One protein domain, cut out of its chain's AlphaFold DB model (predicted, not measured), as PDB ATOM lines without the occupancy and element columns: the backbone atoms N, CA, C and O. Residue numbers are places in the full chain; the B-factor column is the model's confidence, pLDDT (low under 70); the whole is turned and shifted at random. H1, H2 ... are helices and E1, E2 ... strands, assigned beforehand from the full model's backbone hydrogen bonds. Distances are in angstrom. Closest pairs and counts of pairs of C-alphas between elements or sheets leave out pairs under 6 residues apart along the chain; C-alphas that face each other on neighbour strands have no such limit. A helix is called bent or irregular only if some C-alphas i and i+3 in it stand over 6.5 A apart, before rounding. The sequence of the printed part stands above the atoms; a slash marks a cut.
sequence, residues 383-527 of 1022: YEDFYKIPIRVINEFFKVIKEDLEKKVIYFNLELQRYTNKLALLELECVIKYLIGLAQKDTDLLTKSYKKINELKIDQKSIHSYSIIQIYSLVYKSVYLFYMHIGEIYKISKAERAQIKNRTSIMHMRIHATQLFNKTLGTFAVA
ATOM      1  N   TYR A 383     -32.605 -46.028 -25.831       88.94
ATOM      2  CA  TYR A 383     -32.247 -46.598 -27.125       88.94
ATOM      3  C   TYR A 383     -33.475 -46.783 -28.027       88.94
ATOM      4  O   TYR A 383     -33.455 -46.377 -29.188       88.94
ATOM      5  N   GLU A 384     -34.557 -47.356 -27.497       85.00
ATOM      6  CA  GLU A 384     -35.792 -47.624 -28.232       85.00
ATOM      7  C   GLU A 384     -36.452 -46.339 -28.736       85.00
ATOM      8  O   GLU A 384     -36.853 -46.265 -29.901       85.00
ATOM      9  N   ASP A 385     -36.530 -45.315 -27.889       89.00
ATOM     10  CA  ASP A 385     -37.059 -44.011 -28.275       89.00
ATOM     11  C   ASP A 385     -36.202 -43.371 -29.370       89.00
ATOM     12  O   ASP A 385     -36.728 -42.959 -30.404       89.00
ATOM     13  N   PHE A 386     -34.878 -43.341 -29.205       91.25
ATOM     14  CA  PHE A 386     -33.980 -42.719 -30.183       91.25
ATOM     15  C   PHE A 386     -33.932 -43.487 -31.503       91.25
ATOM     16  O   PHE A 386     -33.808 -42.884 -32.570       91.25
ATOM     17  N   TYR A 387     -34.123 -44.803 -31.462       87.31
ATOM     18  CA  TYR A 387     -34.296 -45.618 -32.656       87.31
ATOM     19  C   TYR A 387     -35.601 -45.279 -33.405       87.31
ATOM     20  O   TYR A 387     -35.622 -45.253 -34.643       87.31
ATOM     21  N   LYS A 388     -36.696 -45.004 -32.677       85.56
ATOM     22  CA  LYS A 388     -38.045 -44.803 -33.240       85.56
ATOM     23  C   LYS A 388     -38.384 -43.360 -33.611       85.56
ATOM     24  O   LYS A 388     -39.195 -43.168 -34.515       85.56
ATOM     25  N   ILE A 389     -37.829 -42.350 -32.941       89.12
ATOM     26  CA  ILE A 389     -38.201 -40.948 -33.180       89.12
ATOM     27  C   ILE A 389     -37.628 -40.465 -34.527       89.12
ATOM     28  O   ILE A 389     -36.410 -40.459 -34.708       89.12
ATOM     29  N   PRO A 390     -38.458 -40.021 -35.491       90.25
ATOM     30  CA  PRO A 390     -37.956 -39.497 -36.760       90.25
ATOM     31  C   PRO A 390     -37.145 -38.208 -36.586       90.25
ATOM     32  O   PRO A 390     -37.513 -37.336 -35.799       90.25
ATOM     33  N   ILE A 391     -36.104 -38.022 -37.403       90.00
ATOM     34  CA  ILE A 391     -35.256 -36.819 -37.358       90.00
ATOM     35  C   ILE A 391     -36.039 -35.520 -37.614       90.00
ATOM     36  O   ILE A 391     -35.721 -34.482 -37.040       90.00
ATOM     37  N   ARG A 392     -37.113 -35.579 -38.416       91.88
ATOM     38  CA  ARG A 392     -38.026 -34.448 -38.639       91.88
ATOM     39  C   ARG A 392     -38.626 -33.947 -37.324       91.88
ATOM     40  O   ARG A 392     -38.597 -32.749 -37.079       91.88
ATOM     41  N   VAL A 393     -39.107 -34.858 -36.474       90.19
ATOM     42  CA  VAL A 393     -39.690 -34.522 -35.162       90.19
ATOM     43  C   VAL A 393     -38.658 -33.818 -34.285       90.19
ATOM     44  O   VAL A 393     -38.980 -32.833 -33.632       90.19
ATOM     45  N   ILE A 394     -37.406 -34.276 -34.311       91.56
ATOM     46  CA  ILE A 394     -36.303 -33.663 -33.560       91.56
ATOM     47  C   ILE A 394     -35.995 -32.255 -34.071       91.56
ATOM     48  O   ILE A 394     -35.855 -31.327 -33.280       91.56
ATOM     49  N   ASN A 395     -35.907 -32.077 -35.388       91.94
ATOM     50  CA  ASN A 395     -35.632 -30.770 -35.979       91.94
ATOM     51  C   ASN A 395     -36.768 -29.771 -35.711       91.94
ATOM     52  O   ASN A 395     -36.493 -28.633 -35.344       91.94
ATOM     53  N   GLU A 396     -38.028 -30.198 -35.841       90.06
ATOM     54  CA  GLU A 396     -39.200 -29.390 -35.477       90.06
ATOM     55  C   GLU A 396     -39.177 -29.014 -33.991       90.06
ATOM     56  O   GLU A 396     -39.379 -27.853 -33.648       90.06
ATOM     57  N   PHE A 397     -38.860 -29.965 -33.111       89.88
ATOM     58  CA  PHE A 397     -38.744 -29.737 -31.674       89.88
ATOM     59  C   PHE A 397     -37.714 -28.650 -31.328       89.88
ATOM     60  O   PHE A 397     -38.041 -27.686 -30.636       89.88
ATOM     61  N   PHE A 398     -36.486 -28.763 -31.841       91.19
ATOM     62  CA  PHE A 398     -35.437 -27.774 -31.575       91.19
ATOM     63  C   PHE A 398     -35.728 -26.413 -32.222       91.19
ATOM     64  O   PHE A 398     -35.392 -25.382 -31.638       91.19
ATOM     65  N   LYS A 399     -36.401 -26.392 -33.382       90.62
ATOM     66  CA  LYS A 399     -36.893 -25.155 -34.005       90.62
ATOM     67  C   LYS A 399     -37.891 -24.436 -33.092       90.62
ATOM     68  O   LYS A 399     -37.709 -23.259 -32.809       90.62
ATOM     69  N   VAL A 400     -38.883 -25.158 -32.565       85.50
ATOM     70  CA  VAL A 400     -39.885 -24.596 -31.642       85.50
ATOM     71  C   VAL A 400     -39.239 -24.084 -30.354       85.50
ATOM     72  O   VAL A 400     -39.620 -23.023 -29.875       85.50
ATOM     73  N   ILE A 401     -38.244 -24.786 -29.794       86.06
ATOM     74  CA  ILE A 401     -37.534 -24.296 -28.600       86.06
ATOM     75  C   ILE A 401     -36.803 -22.977 -28.872       86.06
ATOM     76  O   ILE A 401     -36.865 -22.090 -28.022       86.06
ATOM     77  N   LYS A 402     -36.137 -22.836 -30.027       88.31
ATOM     78  CA  LYS A 402     -35.474 -21.581 -30.424       88.31
ATOM     79  C   LYS A 402     -36.477 -20.434 -30.542       88.31
ATOM     80  O   LYS A 402     -36.311 -19.424 -29.865       88.31
ATOM     81  N   GLU A 403     -37.566 -20.640 -31.279       84.81
ATOM     82  CA  GLU A 403     -38.629 -19.637 -31.431       84.81
ATOM     83  C   GLU A 403     -39.284 -19.255 -30.089       84.81
ATOM     84  O   GLU A 403     -39.638 -18.099 -29.863       84.81
ATOM     85  N   ASP A 404     -39.465 -20.223 -29.184       78.94
ATOM     86  CA  ASP A 404     -40.018 -19.993 -27.845       78.94
ATOM     87  C   ASP A 404     -39.103 -19.120 -26.970       78.94
ATOM     88  O   ASP A 404     -39.606 -18.398 -26.108       78.94
ATOM     89  N   LEU A 405     -37.780 -19.226 -27.137       79.31
ATOM     90  CA  LEU A 405     -36.799 -18.427 -26.398       79.31
ATOM     91  C   LEU A 405     -36.708 -17.005 -26.956       79.31
ATOM     92  O   LEU A 405     -36.687 -16.057 -26.179       79.31
ATOM     93  N   GLU A 406     -36.752 -16.849 -28.280       78.69
ATOM     94  CA  GLU A 406     -36.759 -15.541 -28.952       78.69
ATOM     95  C   GLU A 406     -37.994 -14.701 -28.581       78.69
ATOM     96  O   GLU A 406     -37.913 -13.480 -28.463       78.69
ATOM     97  N   LYS A 407     -39.144 -15.346 -28.336       72.88
ATOM     98  CA  LYS A 407     -40.409 -14.674 -27.976       72.88
ATOM     99  C   LYS A 407     -40.534 -14.293 -26.495       72.88
ATOM    100  O   LYS A 407     -41.468 -13.574 -26.144       72.88
ATOM    101  N   LYS A 408     -39.658 -14.782 -25.609       63.44
ATOM    102  CA  LYS A 408     -39.769 -14.611 -24.147       63.44
ATOM    103  C   LYS A 408     -38.571 -13.860 -23.563       63.44
ATOM    104  O   LYS A 408     -37.729 -14.452 -22.897       63.44
ATOM    105  N   VAL A 409     -38.539 -12.543 -23.762       54.31
ATOM    106  CA  VAL A 409     -37.577 -11.638 -23.096       54.31
ATOM    107  C   VAL A 409     -38.104 -11.105 -21.749       54.31
ATOM    108  O   VAL A 409     -37.348 -10.540 -20.969       54.31
ATOM    109  N   ILE A 410     -39.377 -11.315 -21.393       56.28
ATOM    110  CA  ILE A 410     -39.974 -10.695 -20.197       56.28
ATOM    111  C   ILE A 410     -40.855 -11.726 -19.481       56.28
ATOM    112  O   ILE A 410     -41.875 -12.084 -20.045       56.28
ATOM    113  N   TYR A 411     -40.454 -12.248 -18.308       50.69
ATOM    114  CA  TYR A 411     -41.311 -12.594 -17.144       50.69
ATOM    115  C   TYR A 411     -40.518 -13.303 -16.012       50.69
ATOM    116  O   TYR A 411     -39.633 -14.124 -16.240       50.69
ATOM    117  N   PHE A 412     -40.869 -12.960 -14.766       51.19
ATOM    118  CA  PHE A 412     -40.161 -13.216 -13.499       51.19
ATOM    119  C   PHE A 412     -39.949 -14.695 -13.073       51.19
ATOM    120  O   PHE A 412     -40.806 -15.561 -13.254       51.19
ATOM    121  N   ASN A 413     -38.811 -14.917 -12.395       53.94
ATOM    122  CA  ASN A 413     -38.334 -15.979 -11.476       53.94
ATOM    123  C   ASN A 413     -38.789 -17.458 -11.608       53.94
ATOM    124  O   ASN A 413     -37.931 -18.335 -11.530       53.94
ATOM    125  N   LEU A 414     -40.067 -17.799 -11.823       50.06
ATOM    126  CA  LEU A 414     -40.500 -19.201 -12.032       50.06
ATOM    127  C   LEU A 414     -40.343 -19.661 -13.493       50.06
ATOM    128  O   LEU A 414     -40.190 -20.857 -13.759       50.06
ATOM    129  N   GLU A 415     -40.330 -18.724 -14.446       59.94
ATOM    130  CA  GLU A 415     -39.969 -19.010 -15.839       59.94
ATOM    131  C   GLU A 415     -38.455 -19.156 -16.030       59.94
ATOM    132  O   GLU A 415     -38.037 -19.878 -16.935       59.94
ATOM    133  N   LEU A 416     -37.638 -18.570 -15.144       67.19
ATOM    134  CA  LEU A 416     -36.181 -18.541 -15.282       67.19
ATOM    135  C   LEU A 416     -35.581 -19.949 -15.329       67.19
ATOM    136  O   LEU A 416     -34.835 -20.263 -16.245       67.19
ATOM    137  N   GLN A 417     -35.977 -20.851 -14.427       69.38
ATOM    138  CA  GLN A 417     -35.470 -22.229 -14.448       69.38
ATOM    139  C   GLN A 417     -35.850 -22.970 -15.742       69.38
ATOM    140  O   GLN A 417     -35.055 -23.737 -16.284       69.38
ATOM    141  N   ARG A 418     -37.071 -22.757 -16.253       71.31
ATOM    142  CA  ARG A 418     -37.514 -23.359 -17.522       71.31
ATOM    143  C   ARG A 418     -36.750 -22.775 -18.704       71.31
ATOM    144  O   ARG A 418     -36.400 -23.522 -19.612       71.31
ATOM    145  N   TYR A 419     -36.493 -21.474 -18.675       77.44
ATOM    146  CA  TYR A 419     -35.701 -20.757 -19.662       77.44
ATOM    147  C   TYR A 419     -34.252 -21.267 -19.680       77.44
ATOM    148  O   TYR A 419     -33.784 -21.731 -20.716       77.44
ATOM    149  N   THR A 420     -33.587 -21.331 -18.522       79.62
ATOM    150  CA  THR A 420     -32.228 -21.880 -18.376       79.62
ATOM    151  C   THR A 420     -32.143 -23.335 -18.838       79.62
ATOM    152  O   THR A 420     -31.197 -23.710 -19.524       79.62
ATOM    153  N   ASN A 421     -33.142 -24.164 -18.521       83.44
ATOM    154  CA  ASN A 421     -33.193 -25.552 -18.982       83.44
ATOM    155  C   ASN A 421     -33.318 -25.664 -20.509       83.44
ATOM    156  O   ASN A 421     -32.660 -26.512 -21.110       83.44
ATOM    157  N   LYS A 422     -34.139 -24.810 -21.138       84.50
ATOM    158  CA  LYS A 422     -34.272 -24.748 -22.599       84.50
ATOM    159  C   LYS A 422     -32.972 -24.281 -23.262       84.50
ATOM    160  O   LYS A 422     -32.561 -24.903 -24.237       84.50
ATOM    161  N   LEU A 423     -32.310 -23.255 -22.720       84.94
ATOM    162  CA  LEU A 423     -31.003 -22.790 -23.204       84.94
ATOM    163  C   LEU A 423     -29.941 -23.891 -23.121       84.94
ATOM    164  O   LEU A 423     -29.339 -24.235 -24.135       84.94
ATOM    165  N   ALA A 424     -29.791 -24.517 -21.951       85.75
ATOM    166  CA  ALA A 424     -28.843 -25.614 -21.757       85.75
ATOM    167  C   ALA A 424     -29.118 -26.800 -22.701       85.75
ATOM    168  O   ALA A 424     -28.197 -27.482 -23.141       85.75
ATOM    169  N   LEU A 425     -30.388 -27.064 -23.028       88.31
ATOM    170  CA  LEU A 425     -30.749 -28.093 -24.000       88.31
ATOM    171  C   LEU A 425     -30.358 -27.708 -25.438       88.31
ATOM    172  O   LEU A 425     -29.945 -28.585 -26.194       88.31
ATOM    173  N   LEU A 426     -30.470 -26.430 -25.825       88.12
ATOM    174  CA  LEU A 426     -30.033 -25.958 -27.145       88.12
ATOM    175  C   LEU A 426     -28.518 -26.064 -27.325       88.12
ATOM    176  O   LEU A 426     -28.065 -26.506 -28.380       88.12
ATOM    177  N   GLU A 427     -27.742 -25.715 -26.298       85.94
ATOM    178  CA  GLU A 427     -26.277 -25.858 -26.305       85.94
ATOM    179  C   GLU A 427     -25.840 -27.316 -26.515       85.94
ATOM    180  O   GLU A 427     -24.791 -27.587 -27.096       85.94
ATOM    181  N   LEU A 428     -26.681 -28.265 -26.095       88.62
ATOM    182  CA  LEU A 428     -26.421 -29.703 -26.145       88.62
ATOM    183  C   LEU A 428     -27.248 -30.418 -27.234       88.62
ATOM    184  O   LEU A 428     -27.334 -31.649 -27.248       88.62
ATOM    185  N   GLU A 429     -27.812 -29.673 -28.196       93.38
ATOM    186  CA  GLU A 429     -28.572 -30.205 -29.340       93.38
ATOM    187  C   GLU A 429     -27.764 -31.267 -30.112       93.38
ATOM    188  O   GLU A 429     -28.297 -32.310 -30.512       93.38
ATOM    189  N   CYS A 430     -26.461 -31.028 -30.301       93.69
ATOM    190  CA  CYS A 430     -25.569 -31.943 -31.013       93.69
ATOM    191  C   CYS A 430     -25.422 -33.298 -30.304       93.69
ATOM    192  O   CYS A 430     -25.328 -34.314 -30.989       93.69
ATOM    193  N   VAL A 431     -25.488 -33.344 -28.966       94.94
ATOM    194  CA  VAL A 431     -25.442 -34.596 -28.192       94.94
ATOM    195  C   VAL A 431     -26.674 -35.447 -28.490       94.94
ATOM    196  O   VAL A 431     -26.546 -36.632 -28.793       94.94
ATOM    197  N   ILE A 432     -27.869 -34.850 -28.489       95.94
ATOM    198  CA  ILE A 432     -29.114 -35.567 -28.812       95.94
ATOM    199  C   ILE A 432     -29.089 -36.081 -30.255       95.94
ATOM    200  O   ILE A 432     -29.378 -37.253 -30.501       95.94
ATOM    201  N   LYS A 433     -28.690 -35.236 -31.213       95.69
ATOM    202  CA  LYS A 433     -28.589 -35.629 -32.627       95.69
ATOM    203  C   LYS A 433     -27.560 -36.735 -32.860       95.69
ATOM    204  O   LYS A 433     -27.844 -37.659 -33.619       95.69
ATOM    205  N   TYR A 434     -26.421 -36.689 -32.170       95.12
ATOM    206  CA  TYR A 434     -25.406 -37.742 -32.202       95.12
ATOM    207  C   TYR A 434     -25.974 -39.087 -31.729       95.12
ATOM    208  O   TYR A 434     -25.866 -40.084 -32.443       95.12
ATOM    209  N   LEU A 435     -26.640 -39.110 -30.570       94.38
ATOM    210  CA  LEU A 435     -27.204 -40.339 -30.001       94.38
ATOM    211  C   LEU A 435     -28.306 -40.939 -30.887       94.38
ATOM    212  O   LEU A 435     -28.388 -42.159 -31.034       94.38
ATOM    213  N   ILE A 436     -29.123 -40.091 -31.518       92.56
ATOM    214  CA  ILE A 436     -30.144 -40.517 -32.480       92.56
ATOM    215  C   ILE A 436     -29.503 -41.075 -33.750       92.56
ATOM    216  O   ILE A 436     -29.881 -42.163 -34.184       92.56
ATOM    217  N   GLY A 437     -28.509 -40.385 -34.318       90.88
ATOM    218  CA  GLY A 437     -27.775 -40.877 -35.486       90.88
ATOM    219  C   GLY A 437     -27.152 -42.247 -35.224       90.88
ATOM    220  O   GLY A 437     -27.302 -43.171 -36.024       90.88
ATOM    221  N   LEU A 438     -26.567 -42.424 -34.036       89.19
ATOM    222  CA  LEU A 438     -25.996 -43.695 -33.609       89.19
ATOM    223  C   LEU A 438     -27.050 -44.807 -33.517       89.19
ATOM    224  O   LEU A 438     -26.874 -45.875 -34.117       89.19
ATOM    225  N   ALA A 439     -28.153 -44.559 -32.803       87.44
ATOM    226  CA  ALA A 439     -29.237 -45.527 -32.647       87.44
ATOM    227  C   ALA A 439     -29.816 -45.942 -34.011       87.44
ATOM    228  O   ALA A 439     -30.023 -47.130 -34.260       87.44
ATOM    229  N   GLN A 440     -29.989 -44.983 -34.924       86.56
ATOM    230  CA  GLN A 440     -30.617 -45.179 -36.234       86.56
ATOM    231  C   GLN A 440     -29.676 -45.694 -37.332       86.56
ATOM    232  O   GLN A 440     -30.172 -46.019 -38.410       86.56
ATOM    233  N   LYS A 441     -28.363 -45.804 -37.071       83.56
ATOM    234  CA  LYS A 441     -27.327 -46.087 -38.089       83.56
ATOM    235  C   LYS A 441     -27.254 -45.016 -39.190       83.56
ATOM    236  O   LYS A 441     -26.927 -45.324 -40.330       83.56
ATOM    237  N   ASP A 442     -27.557 -43.767 -38.855       87.44
ATOM    238  CA  ASP A 442     -27.419 -42.632 -39.770       87.44
ATOM    239  C   ASP A 442     -25.996 -42.067 -39.660       87.44
ATOM    240  O   ASP A 442     -25.678 -41.304 -38.743       87.44
ATOM    241  N   THR A 443     -25.120 -42.500 -40.570       87.62
ATOM    242  CA  THR A 443     -23.692 -42.139 -40.595       87.62
ATOM    243  C   THR A 443     -23.466 -40.647 -40.801       87.62
ATOM    244  O   THR A 443     -22.546 -40.073 -40.212       87.62
ATOM    245  N   ASP A 444     -24.322 -39.999 -41.588       91.00
ATOM    246  CA  ASP A 444     -24.196 -38.582 -41.916       91.00
ATOM    247  C   ASP A 444     -24.549 -37.719 -40.708       91.00
ATOM    248  O   ASP A 444     -23.804 -36.800 -40.346       91.00
ATOM    249  N   LEU A 445     -25.672 -38.027 -40.053       91.56
ATOM    250  CA  LEU A 445     -26.090 -37.346 -38.832       91.56
ATOM    251  C   LEU A 445     -25.080 -37.573 -37.704       91.56
ATOM    252  O   LEU A 445     -24.735 -36.620 -36.999       91.56
ATOM    253  N   LEU A 446     -24.591 -38.807 -37.556       90.19
ATOM    254  CA  LEU A 446     -23.591 -39.181 -36.560       90.19
ATOM    255  C   LEU A 446     -22.309 -38.357 -36.724       90.19
ATOM    256  O   LEU A 446     -21.879 -37.696 -35.780       90.19
ATOM    257  N   THR A 447     -21.742 -38.340 -37.933       90.62
ATOM    258  CA  THR A 447     -20.472 -37.660 -38.236       90.62
ATOM    259  C   THR A 447     -20.586 -36.149 -38.043       90.62
ATOM    260  O   THR A 447     -19.764 -35.542 -37.353       90.62
ATOM    261  N   LYS A 448     -21.647 -35.529 -38.583       94.19
ATOM    262  CA  LYS A 448     -21.894 -34.083 -38.438       94.19
ATOM    263  C   LYS A 448     -22.077 -33.675 -36.979       94.19
ATOM    264  O   LYS A 448     -21.596 -32.621 -36.570       94.19
ATOM    265  N   SER A 449     -22.781 -34.492 -36.198       94.38
ATOM    266  CA  SER A 449     -23.050 -34.193 -34.789       94.38
ATOM    267  C   SER A 449     -21.808 -34.394 -33.923       94.38
ATOM    268  O   SER A 449     -21.533 -33.549 -33.078       94.38
ATOM    269  N   TYR A 450     -21.021 -35.447 -34.172       92.88
ATOM    270  CA  TYR A 450     -19.774 -35.700 -33.447       92.88
ATOM    271  C   TYR A 450     -18.746 -34.584 -33.659       92.88
ATOM    272  O   TYR A 450     -18.153 -34.114 -32.694       92.88
ATOM    273  N   LYS A 451     -18.606 -34.077 -34.894       92.19
ATOM    274  CA  LYS A 451     -17.736 -32.925 -35.176       92.19
ATOM    275  C   LYS A 451     -18.088 -31.718 -34.296       92.19
ATOM    276  O   LYS A 451     -17.211 -31.144 -33.664       92.19
ATOM    277  N   LYS A 452     -19.382 -31.396 -34.183       93.19
ATOM    278  CA  LYS A 452     -19.861 -30.318 -33.305       93.19
ATOM    279  C   LYS A 452     -19.607 -30.597 -31.826       93.19
ATOM    280  O   LYS A 452     -19.364 -29.658 -31.085       93.19
ATOM    281  N   ILE A 453     -19.682 -31.859 -31.394       92.00
ATOM    282  CA  ILE A 453     -19.371 -32.249 -30.010       92.00
ATOM    283  C   ILE A 453     -17.894 -32.001 -29.697       92.00
ATOM    284  O   ILE A 453     -17.595 -31.452 -28.643       92.00
ATOM    285  N   ASN A 454     -16.984 -32.341 -30.612       87.94
ATOM    286  CA  ASN A 454     -15.553 -32.074 -30.434       87.94
ATOM    287  C   ASN A 454     -15.241 -30.567 -30.365       87.94
ATOM    288  O   ASN A 454     -14.291 -30.161 -29.703       87.94
ATOM    289  N   GLU A 455     -16.061 -29.735 -31.010       89.00
ATOM    290  CA  GLU A 455     -15.964 -28.270 -30.976       89.00
ATOM    291  C   GLU A 455     -16.649 -27.639 -29.740       89.00
ATOM    292  O   GLU A 455     -16.505 -26.434 -29.516       89.00
ATOM    293  N   LEU A 456     -17.376 -28.414 -28.919       86.19
ATOM    294  CA  LEU A 456     -18.066 -27.890 -27.736       86.19
ATOM    295  C   LEU A 456     -17.072 -27.349 -26.706       86.19
ATOM    296  O   LEU A 456     -16.185 -28.060 -26.220       86.19
ATOM    297  N   LYS A 457     -17.306 -26.102 -26.295       82.88
ATOM    298  CA  LYS A 457     -16.674 -25.492 -25.125       82.88
ATOM    299  C   LYS A 457     -17.703 -25.378 -24.011       82.88
ATOM    300  O   LYS A 457     -18.662 -24.623 -24.135       82.88
ATOM    301  N   ILE A 458     -17.492 -26.121 -22.933       78.38
ATOM    302  CA  ILE A 458     -18.318 -26.070 -21.721       78.38
ATOM    303  C   ILE A 458     -17.469 -25.367 -20.672       78.38
ATOM    304  O   ILE A 458     -16.302 -25.712 -20.512       78.38
ATOM    305  N   ASP A 459     -17.996 -24.319 -20.040       77.38
ATOM    306  CA  ASP A 459     -17.244 -23.479 -19.094       77.38
ATOM    307  C   ASP A 459     -15.868 -23.040 -19.647       77.38
ATOM    308  O   ASP A 459     -14.852 -23.084 -18.955       77.38
ATOM    309  N   GLN A 460     -15.829 -22.678 -20.939       80.81
ATOM    310  CA  GLN A 460     -14.625 -22.307 -21.707       80.81
ATOM    311  C   GLN A 460     -13.577 -23.423 -21.897       80.81
ATOM    312  O   GLN A 460     -12.536 -23.193 -22.515       80.81
ATOM    313  N   LYS A 461     -13.850 -24.646 -21.439       85.00
ATOM    314  CA  LYS A 461     -12.967 -25.808 -21.559       85.00
ATOM    315  C   LYS A 461     -13.446 -26.769 -22.643       85.00
ATOM    316  O   LYS A 461     -14.642 -26.944 -22.865       85.00
ATOM    317  N   SER A 462     -12.494 -27.421 -23.308       86.44
ATOM    318  CA  SER A 462     -12.786 -28.501 -24.260       86.44
ATOM    319  C   SER A 462     -13.417 -29.697 -23.544       86.44
ATOM    320  O   SER A 462     -13.007 -30.037 -22.429       86.44
ATOM    321  N   ILE A 463     -14.355 -30.383 -24.203       86.62
ATOM    322  CA  ILE A 463     -14.981 -31.611 -23.688       86.62
ATOM    323  C   ILE A 463     -13.951 -32.692 -23.312       86.62
ATOM    324  O   ILE A 463     -14.164 -33.433 -22.355       86.62
ATOM    325  N   HIS A 464     -12.797 -32.726 -23.987       84.62
ATOM    326  CA  HIS A 464     -11.711 -33.676 -23.717       84.62
ATOM    327  C   HIS A 464     -11.025 -33.452 -22.358       84.62
ATOM    328  O   HIS A 464     -10.391 -34.363 -21.833       84.62
ATOM    329  N   SER A 465     -11.172 -32.265 -21.759       85.12
ATOM    330  CA  SER A 465     -10.627 -31.966 -20.426       85.12
ATOM    331  C   SER A 465     -11.498 -32.485 -19.276       85.12
ATOM    332  O   SER A 465     -11.056 -32.520 -18.125       85.12
ATOM    333  N   TYR A 466     -12.740 -32.882 -19.564       86.06
ATOM    334  CA  TYR A 466     -13.673 -33.356 -18.552       86.06
ATOM    335  C   TYR A 466     -13.429 -34.825 -18.215       86.06
ATOM    336  O   TYR A 466     -13.142 -35.664 -19.068       86.06
ATOM    337  N   SER A 467     -13.614 -35.170 -16.942       82.00
ATOM    338  CA  SER A 467     -13.602 -36.567 -16.521       82.00
ATOM    339  C   SER A 467     -14.779 -37.340 -17.124       82.00
ATOM    340  O   SER A 467     -15.851 -36.797 -17.391       82.00
ATOM    341  N   ILE A 468     -14.617 -38.657 -17.234       82.94
ATOM    342  CA  ILE A 468     -15.649 -39.567 -17.750       82.94
ATOM    343  C   ILE A 468     -16.994 -39.413 -17.020       82.94
ATOM    344  O   ILE A 468     -18.048 -39.415 -17.653       82.94
ATOM    345  N   ILE A 469     -16.970 -39.233 -15.694       82.06
ATOM    346  CA  ILE A 469     -18.190 -39.015 -14.900       82.06
ATOM    347  C   ILE A 469     -18.856 -37.688 -15.265       82.06
ATOM    348  O   ILE A 469     -20.083 -37.633 -15.342       82.06
ATOM    349  N   GLN A 470     -18.078 -36.626 -15.484       86.88
ATOM    350  CA  GLN A 470     -18.626 -35.326 -15.868       86.88
ATOM    351  C   GLN A 470     -19.257 -35.386 -17.262       86.88
ATOM    352  O   GLN A 470     -20.387 -34.930 -17.420       86.88
ATOM    353  N   ILE A 471     -18.597 -36.029 -18.231       89.25
ATOM    354  CA  ILE A 471     -19.149 -36.232 -19.580       89.25
ATOM    355  C   ILE A 471     -20.433 -37.067 -19.510       89.25
ATOM    356  O   ILE A 471     -21.455 -36.680 -20.069       89.25
ATOM    357  N   TYR A 472     -20.434 -38.180 -18.771       88.62
ATOM    358  CA  TYR A 472     -21.647 -38.979 -18.596       88.62
ATOM    359  C   TYR A 472     -22.778 -38.180 -17.929       88.62
ATOM    360  O   TYR A 472     -23.925 -38.258 -18.363       88.62
ATOM    361  N   SER A 473     -22.466 -37.374 -16.910       88.62
ATOM    362  CA  SER A 473     -23.453 -36.523 -16.229       88.62
ATOM    363  C   SER A 473     -24.032 -35.459 -17.164       88.62
ATOM    364  O   SER A 473     -25.231 -35.188 -17.110       88.62
ATOM    365  N   LEU A 474     -23.209 -34.895 -18.053       90.88
ATOM    366  CA  LEU A 474     -23.636 -33.970 -19.102       90.88
ATOM    367  C   LEU A 474     -24.599 -34.651 -20.083       90.88
ATOM    368  O   LEU A 474     -25.675 -34.123 -20.361       90.88
ATOM    369  N   VAL A 475     -24.242 -35.839 -20.578       92.50
ATOM    370  CA  VAL A 475     -25.082 -36.620 -21.500       92.50
ATOM    371  C   VAL A 475     -26.403 -36.995 -20.835       92.50
ATOM    372  O   VAL A 475     -27.468 -36.759 -21.403       92.50
ATOM    373  N   TYR A 476     -26.352 -37.504 -19.604       91.56
ATOM    374  CA  TYR A 476     -27.539 -37.841 -18.822       91.56
ATOM    375  C   TYR A 476     -28.447 -36.619 -18.638       91.56
ATOM    376  O   TYR A 476     -29.645 -36.696 -18.904       91.56
ATOM    377  N   LYS A 477     -27.880 -35.465 -18.254       89.94
ATOM    378  CA  LYS A 477     -28.617 -34.198 -18.124       89.94
ATOM    379  C   LYS A 477     -29.239 -33.769 -19.455       89.94
ATOM    380  O   LYS A 477     -30.392 -33.356 -19.459       89.94
ATOM    381  N   SER A 478     -28.518 -33.906 -20.567       92.44
ATOM    382  CA  SER A 478     -29.015 -33.579 -21.912       92.44
ATOM    383  C   SER A 478     -30.245 -34.413 -22.265       92.44
ATOM    384  O   SER A 478     -31.274 -33.872 -22.661       92.44
ATOM    385  N   VAL A 479     -30.166 -35.731 -22.060       94.50
ATOM    386  CA  VAL A 479     -31.266 -36.668 -22.337       94.50
ATOM    387  C   VAL A 479     -32.446 -36.438 -21.387       94.50
ATOM    388  O   VAL A 479     -33.597 -36.449 -21.823       94.50
ATOM    389  N   TYR A 480     -32.187 -36.155 -20.109       91.12
ATOM    390  CA  TYR A 480     -33.224 -35.769 -19.151       91.12
ATOM    391  C   TYR A 480     -33.960 -34.496 -19.589       91.12
ATOM    392  O   TYR A 480     -35.189 -34.492 -19.664       91.12
ATOM    393  N   LEU A 481     -33.227 -33.429 -19.928       89.62
ATOM    394  CA  LEU A 481     -33.808 -32.172 -20.404       89.62
ATOM    395  C   LEU A 481     -34.594 -32.367 -21.706       89.62
ATOM    396  O   LEU A 481     -35.685 -31.817 -21.850       89.62
ATOM    397  N   PHE A 482     -34.083 -33.194 -22.618       91.75
ATOM    398  CA  PHE A 482     -34.792 -33.574 -23.833       91.75
ATOM    399  C   PHE A 482     -36.163 -34.187 -23.517       91.75
ATOM    400  O   PHE A 482     -37.176 -33.671 -23.988       91.75
ATOM    401  N   TYR A 483     -36.232 -35.213 -22.660       89.75
ATOM    402  CA  TYR A 483     -37.512 -35.839 -22.296       89.75
ATOM    403  C   TYR A 483     -38.444 -34.925 -21.503       89.75
ATOM    404  O   TYR A 483     -39.662 -35.025 -21.650       89.75
ATOM    405  N   MET A 484     -37.892 -34.022 -20.692       84.94
ATOM    406  CA  MET A 484     -38.673 -33.005 -19.988       84.94
ATOM    407  C   MET A 484     -39.388 -32.048 -20.953       84.94
ATOM    408  O   MET A 484     -40.433 -31.505 -20.593       84.94
ATOM    409  N   HIS A 485     -38.846 -31.833 -22.159       84.19
ATOM    410  CA  HIS A 485     -39.344 -30.819 -23.088       84.19
ATOM    411  C   HIS A 485     -40.008 -31.357 -24.364       84.19
ATOM    412  O   HIS A 485     -40.915 -30.693 -24.862       84.19
ATOM    413  N   ILE A 486     -39.618 -32.518 -24.902       84.12
ATOM    414  CA  ILE A 486     -40.206 -33.050 -26.150       84.12
ATOM    415  C   ILE A 486     -41.665 -33.506 -25.985       84.12
ATOM    416  O   ILE A 486     -42.422 -33.546 -26.952       84.12
ATOM    417  N   GLY A 487     -42.081 -33.789 -24.747       75.81
ATOM    418  CA  GLY A 487     -43.403 -34.326 -24.430       75.81
ATOM    419  C   GLY A 487     -43.477 -35.847 -24.590       75.81
ATOM    420  O   GLY A 487     -42.584 -36.485 -25.137       75.81
ATOM    421  N   GLU A 488     -44.557 -36.448 -24.082       76.25
ATOM    422  CA  GLU A 488     -44.700 -37.912 -24.065       76.25
ATOM    423  C   GLU A 488     -45.103 -38.508 -25.417       76.25
ATOM    424  O   GLU A 488     -44.986 -39.715 -25.597       76.25
ATOM    425  N   ILE A 489     -45.650 -37.711 -26.342       81.56
ATOM    426  CA  ILE A 489     -46.286 -38.199 -27.572       81.56
ATOM    427  C   ILE A 489     -45.773 -37.424 -28.780       81.56
ATOM    428  O   ILE A 489     -45.754 -36.197 -28.768       81.56
ATOM    429  N   TYR A 490     -45.456 -38.137 -29.862       83.12
ATOM    430  CA  TYR A 490     -45.044 -37.546 -31.135       83.12
ATOM    431  C   TYR A 490     -45.734 -38.204 -32.333       83.12
ATOM    432  O   TYR A 490     -46.143 -39.366 -32.288       83.12
ATOM    433  N   LYS A 491     -45.878 -37.449 -33.428       84.38
ATOM    434  CA  LYS A 491     -46.553 -37.885 -34.661       84.38
ATOM    435  C   LYS A 491     -45.568 -38.506 -35.654       84.38
ATOM    436  O   LYS A 491     -44.487 -37.966 -35.874       84.38
ATOM    437  N   ILE A 492     -45.990 -39.587 -36.310       84.00
ATOM    438  CA  ILE A 492     -45.229 -40.300 -37.344       84.00
ATOM    439  C   ILE A 492     -46.066 -40.427 -38.626       84.00
ATOM    440  O   ILE A 492     -47.237 -40.821 -38.607       84.00
ATOM    441  N   SER A 493     -45.457 -40.120 -39.767       85.88
ATOM    442  CA  SER A 493     -46.026 -40.291 -41.106       85.88
ATOM    443  C   SER A 493     -45.968 -41.747 -41.593       85.88
ATOM    444  O   SER A 493     -45.268 -42.599 -41.046       85.88
ATOM    445  N   LYS A 494     -46.709 -42.062 -42.664       84.19
ATOM    446  CA  LYS A 494     -46.681 -43.401 -43.285       84.19
ATOM    447  C   LYS A 494     -45.287 -43.760 -43.818       84.19
ATOM    448  O   LYS A 494     -44.866 -44.902 -43.650       84.19
ATOM    449  N   ALA A 495     -44.585 -42.790 -44.405       85.56
ATOM    450  CA  ALA A 495     -43.234 -42.969 -44.927       85.56
ATOM    451  C   ALA A 495     -42.219 -43.219 -43.801       85.56
ATOM    452  O   ALA A 495     -41.492 -44.206 -43.853       85.56
ATOM    453  N   GLU A 496     -42.239 -42.409 -42.737       86.88
ATOM    454  CA  GLU A 496     -41.363 -42.601 -41.568       86.88
ATOM    455  C   GLU A 496     -41.607 -43.965 -40.903       86.88
ATOM    456  O   GLU A 496     -40.661 -44.663 -40.551       86.88
ATOM    457  N   ARG A 497     -42.868 -44.415 -40.796       81.94
ATOM    458  CA  ARG A 497     -43.175 -45.772 -40.304       81.94
ATOM    459  C   ARG A 497     -42.546 -46.863 -41.164       81.94
ATOM    460  O   ARG A 497     -42.044 -47.843 -40.619       81.94
ATOM    461  N   ALA A 498     -42.619 -46.728 -42.488       79.62
ATOM    462  CA  ALA A 498     -42.006 -47.680 -43.406       79.62
ATOM    463  C   ALA A 498     -40.478 -47.660 -43.270       79.62
ATOM    464  O   ALA A 498     -39.873 -48.719 -43.157       79.62
ATOM    465  N   GLN A 499     -39.868 -46.476 -43.167       81.56
ATOM    466  CA  GLN A 499     -38.433 -46.332 -42.921       81.56
ATOM    467  C   GLN A 499     -38.013 -47.017 -41.620       81.56
ATOM    468  O   GLN A 499     -37.108 -47.840 -41.646       81.56
ATOM    469  N   ILE A 500     -38.701 -46.768 -40.502       78.75
ATOM    470  CA  ILE A 500     -38.362 -47.384 -39.209       78.75
ATOM    471  C   ILE A 500     -38.483 -48.912 -39.263       78.75
ATOM    472  O   ILE A 500     -37.633 -49.615 -38.720       78.75
ATOM    473  N   LYS A 501     -39.506 -49.432 -39.952       73.38
ATOM    474  CA  LYS A 501     -39.655 -50.875 -40.190       73.38
ATOM    475  C   LYS A 501     -38.552 -51.448 -41.078       73.38
ATOM    476  O   LYS A 501     -38.169 -52.592 -40.878       73.38
ATOM    477  N   ASN A 502     -38.058 -50.673 -42.036       72.19
ATOM    478  CA  ASN A 502     -37.033 -51.103 -42.982       72.19
ATOM    479  C   ASN A 502     -35.602 -50.928 -42.440       72.19
ATOM    480  O   ASN A 502     -34.693 -51.570 -42.955       72.19
ATOM    481  N   ARG A 503     -35.388 -50.103 -41.400       71.12
ATOM    482  CA  ARG A 503     -34.077 -49.889 -40.745       71.12
ATOM    483  C   ARG A 503     -33.477 -51.175 -40.171       71.12
ATOM    484  O   ARG A 503     -32.261 -51.287 -40.047       71.12
ATOM    485  N   THR A 504     -34.300 -52.150 -39.792       58.28
ATOM    486  CA  THR A 504     -33.838 -53.471 -39.353       58.28
ATOM    487  C   THR A 504     -34.942 -54.486 -39.639       58.28
ATOM    488  O   THR A 504     -36.090 -54.243 -39.281       58.28
ATOM    489  N   SER A 505     -34.620 -55.637 -40.241       49.66
ATOM    490  CA  SER A 505     -35.597 -56.688 -40.608       49.66
ATOM    491  C   SER A 505     -36.285 -57.362 -39.408       49.66
ATOM    492  O   SER A 505     -37.051 -58.313 -39.563       49.66
ATOM    493  N   ILE A 506     -36.013 -56.894 -38.190       52.19
ATOM    494  CA  ILE A 506     -36.255 -57.640 -36.967       52.19
ATOM    495  C   ILE A 506     -37.640 -57.328 -36.408       52.19
ATOM    496  O   ILE A 506     -38.045 -56.182 -36.197       52.19
ATOM    497  N   MET A 507     -38.369 -58.397 -36.096       46.31
ATOM    498  CA  MET A 507     -39.754 -58.346 -35.654       46.31
ATOM    499  C   MET A 507     -39.988 -57.643 -34.292       46.31
ATOM    500  O   MET A 507     -41.144 -57.449 -33.913       46.31
ATOM    501  N   HIS A 508     -38.953 -57.248 -33.544       50.97
ATOM    502  CA  HIS A 508     -39.066 -56.839 -32.133       50.97
ATOM    503  C   HIS A 508     -39.174 -55.320 -31.893       50.97
ATOM    504  O   HIS A 508     -39.707 -54.916 -30.865       50.97
ATOM    505  N   MET A 509     -38.793 -54.467 -32.853       58.06
ATOM    506  CA  MET A 509     -38.981 -53.002 -32.785       58.06
ATOM    507  C   MET A 509     -40.165 -52.533 -33.651       58.06
ATOM    508  O   MET A 509     -40.085 -51.536 -34.371       58.06
ATOM    509  N   ARG A 510     -41.289 -53.270 -33.640       59.38
ATOM    510  CA  ARG A 510     -42.432 -52.944 -34.509       59.38
ATOM    511  C   ARG A 510     -43.205 -51.722 -34.018       59.38
ATOM    512  O   ARG A 510     -43.747 -51.703 -32.920       59.38
ATOM    513  N   ILE A 511     -43.347 -50.749 -34.914       64.12
ATOM    514  CA  ILE A 511     -44.382 -49.717 -34.847       64.12
ATOM    515  C   ILE A 511     -45.652 -50.271 -35.498       64.12
ATOM    516  O   ILE A 511     -45.594 -50.876 -36.580       64.12
ATOM    517  N   HIS A 512     -46.808 -50.078 -34.854       63.31
ATOM    518  CA  HIS A 512     -48.087 -50.529 -35.397       63.31
ATOM    519  C   HIS A 512     -48.344 -49.866 -36.763       63.31
ATOM    520  O   HIS A 512     -48.158 -48.663 -36.938       63.31
ATOM    521  N   ALA A 513     -48.756 -50.651 -37.766       61.25
ATOM    522  CA  ALA A 513     -48.795 -50.194 -39.162       61.25
ATOM    523  C   ALA A 513     -49.697 -48.966 -39.388       61.25
ATOM    524  O   ALA A 513     -49.388 -48.113 -40.223       61.25
ATOM    525  N   THR A 514     -50.779 -48.868 -38.616       61.03
ATOM    526  CA  THR A 514     -51.788 -47.804 -38.714       61.03
ATOM    527  C   THR A 514     -51.628 -46.698 -37.665       61.03
ATOM    528  O   THR A 514     -52.422 -45.762 -37.647       61.03
ATOM    529  N   GLN A 515     -50.624 -46.775 -36.786       68.31
ATOM    530  CA  GLN A 515     -50.473 -45.839 -35.672       68.31
ATOM    531  C   GLN A 515     -49.854 -44.514 -36.139       68.31
ATOM    532  O   GLN A 515     -48.743 -44.467 -36.660       68.31
ATOM    533  N   LEU A 516     -50.599 -43.423 -35.969       74.62
ATOM    534  CA  LEU A 516     -50.167 -42.066 -36.325       74.62
ATOM    535  C   LEU A 516     -49.301 -41.402 -35.251       74.62
ATOM    536  O   LEU A 516     -48.582 -40.460 -35.564       74.62
ATOM    537  N   PHE A 517     -49.373 -41.874 -34.008       78.69
ATOM    538  CA  PHE A 517     -48.721 -41.256 -32.860       78.69
ATOM    539  C   PHE A 517     -48.042 -42.312 -32.000       78.69
ATOM    540  O   PHE A 517     -48.656 -43.336 -31.715       78.69
ATOM    541  N   ASN A 518     -46.825 -42.043 -31.549       79.00
ATOM    542  CA  ASN A 518     -46.072 -42.904 -30.646       79.00
ATOM    543  C   ASN A 518     -45.838 -42.211 -29.307       79.00
ATOM    544  O   ASN A 518     -45.870 -40.984 -29.229       79.00
ATOM    545  N   LYS A 519     -45.584 -43.022 -28.280       81.06
ATOM    546  CA  LYS A 519     -45.243 -42.578 -26.929       81.06
ATOM    547  C   LYS A 519     -43.744 -42.769 -26.658       81.06
ATOM    548  O   LYS A 519     -43.197 -43.772 -27.115       81.06
ATOM    549  N   THR A 520     -43.117 -41.852 -25.922       83.56
ATOM    550  CA  THR A 520     -41.759 -42.015 -25.374       83.56
ATOM    551  C   THR A 520     -41.763 -42.893 -24.120       83.56
ATOM    552  O   THR A 520     -42.659 -42.800 -23.276       83.56
ATOM    553  N   LEU A 521     -40.754 -43.746 -23.981       81.88
ATOM    554  CA  LEU A 521     -40.554 -44.645 -22.844       81.88
ATOM    555  C   LEU A 521     -39.443 -44.156 -21.900       81.88
ATOM    556  O   LEU A 521     -39.533 -44.347 -20.686       81.88
ATOM    557  N   GLY A 522     -38.416 -43.488 -22.431       86.69
ATOM    558  CA  GLY A 522     -37.206 -43.098 -21.706       86.69
ATOM    559  C   GLY A 522     -37.404 -42.003 -20.658       86.69
ATOM    560  O   GLY A 522     -36.548 -41.834 -19.792       86.69
ATOM    561  N   THR A 523     -38.540 -41.297 -20.673       85.94
ATOM    562  CA  THR A 523     -38.840 -40.179 -19.764       85.94
ATOM    563  C   THR A 523     -38.657 -40.538 -18.289       85.94
ATOM    564  O   THR A 523     -38.009 -39.798 -17.552       85.94
ATOM    565  N   PHE A 524     -39.207 -41.672 -17.849       86.00
ATOM    566  CA  PHE A 524     -39.069 -42.123 -16.462       86.00
ATOM    567  C   PHE A 524     -37.720 -42.802 -16.200       86.00
ATOM    568  O   PHE A 524     -37.219 -42.733 -15.081       86.00
ATOM    569  N   ALA A 525     -37.100 -43.392 -17.225       88.88
ATOM    570  CA  ALA A 525     -35.825 -44.091 -17.095       88.88
ATOM    571  C   ALA A 525     -34.659 -43.158 -16.726       88.88
ATOM    572  O   ALA A 525     -33.742 -43.577 -16.025       88.88
ATOM    573  N   VAL A 526     -34.722 -41.886 -17.142       88.94
ATOM    574  CA  VAL A 526     -33.725 -40.854 -16.794       88.94
ATOM    575  C   VAL A 526     -34.248 -39.800 -15.809       88.94
ATOM    576  O   VAL A 526     -33.642 -38.740 -15.638       88.94
ATOM    577  N   ALA A 527     -35.388 -40.048 -15.158       84.25
ATOM    578  CA  ALA A 527     -35.970 -39.100 -14.216       84.25
ATOM    579  C   ALA A 527     -35.119 -38.949 -12.941       84.25
ATOM    580  O   ALA A 527     -34.430 -39.869 -12.502       84.25
TER     581      ALA A 527
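What this domain is: This is residues 383 to 527 of the 1022 residues of an uncharacterized protein of Nematocida sp. ERTm5 (UniProt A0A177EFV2). Crossed helices make a body around H4 and H6: H5 folds back beside H4 as a helical hairpin, H6 crosses H4 near a right angle at residues 431 to 432, and H1 crosses H4 at residues 435 to 440. H2 and H3 form a second corner of the body, H3 packing on H6, while a short two-stranded ribbon, E1 and E2, leads to H7 and a long loop, residues 503 to 516, far from the middle. The printed part has 145 residues, mostly helix, with eight named helices and two named strands in the order H1 H2 H3 H4 H5 H6 E1 H7 E2 H8; the sheet E1 - E2 is antiparallel. It is compact, with a radius of gyration of the C-alphas of 16.4 A and spans of 45 by 36 by 25 A.

Where its parts are: H1, residues 383 to 388, begins at C-alpha 383 (-32.247, -46.598, -27.125). H2, residues 391 to 406, is 22.9 A long, and H3, residues 414 to 427, is 21.2 A. H3 is neither bent nor irregular, but only just: C-alphas 414 and 417 are 6.3 A apart. H4, residues 429 to 440, is 16.6 A long, and H5, residues 443 to 454, is 16.5 A. H6, residues 468 to 486, is the longest at 26.8 A and begins at C-alpha 468 (-15.649, -39.567, -17.750). E1, residues 489 to 491, H7, residues 494 to 502, and E2, residues 517 to 519, follow. H8, residues 522 to 525, ends at C-alpha 525 (-35.825, -44.091, -17.095).

How they stand to each other: H4 and H6 are the hubs, touching three helices each. They touch about perpendicular, at 88 degrees, the closest C-alphas being those of Ile 432 and Val 479, 6.9 A apart. H4 and H5 run opposite ways at a shallow tilt of 33 degrees, only just short of steep, with Gly 437 and Leu 446 closest, C-alphas 4.6 A apart. H1 touches H4 about perpendicular, at 84 degrees, C-alphas of Phe 386 and Ile 436 5.0 A apart. H3 touches H6 at a steep tilt of 62 degrees, Leu 425 and Ser 478 having the closest C-alphas, 6.1 A. H2 touches H3 at a steep tilt of 47 degrees, C-alphas of Ile 401 and Lys 422 6.8 A apart. H8 touches H6, C-alphas of Tyr 483 and Thr 523 5.2 A apart. H7 touches no helix; it is close to H1 but not clearly touching. In E1 and E2, N 490 and O 518 are within hydrogen-bond range at 2.9 A. Every O i to N i+4 pair is within range in H1, H2, H4, H5, H6 and H7; in H3 it is 9 of 10, and H8 is too short for such a pair.

The domain as a whole: The farthest C-alphas, Phe 412 and Ser 505, are 51.4 A apart. The printed part has no cut; the links H5 to H6 and H7 to E2 are long. Residues 410 to 417, of which 414 to 417 belong to H3, stand free. The mean pLDDT of the printed part is 82.0, and residues 408 to 417 and 504 to 515 are under 70.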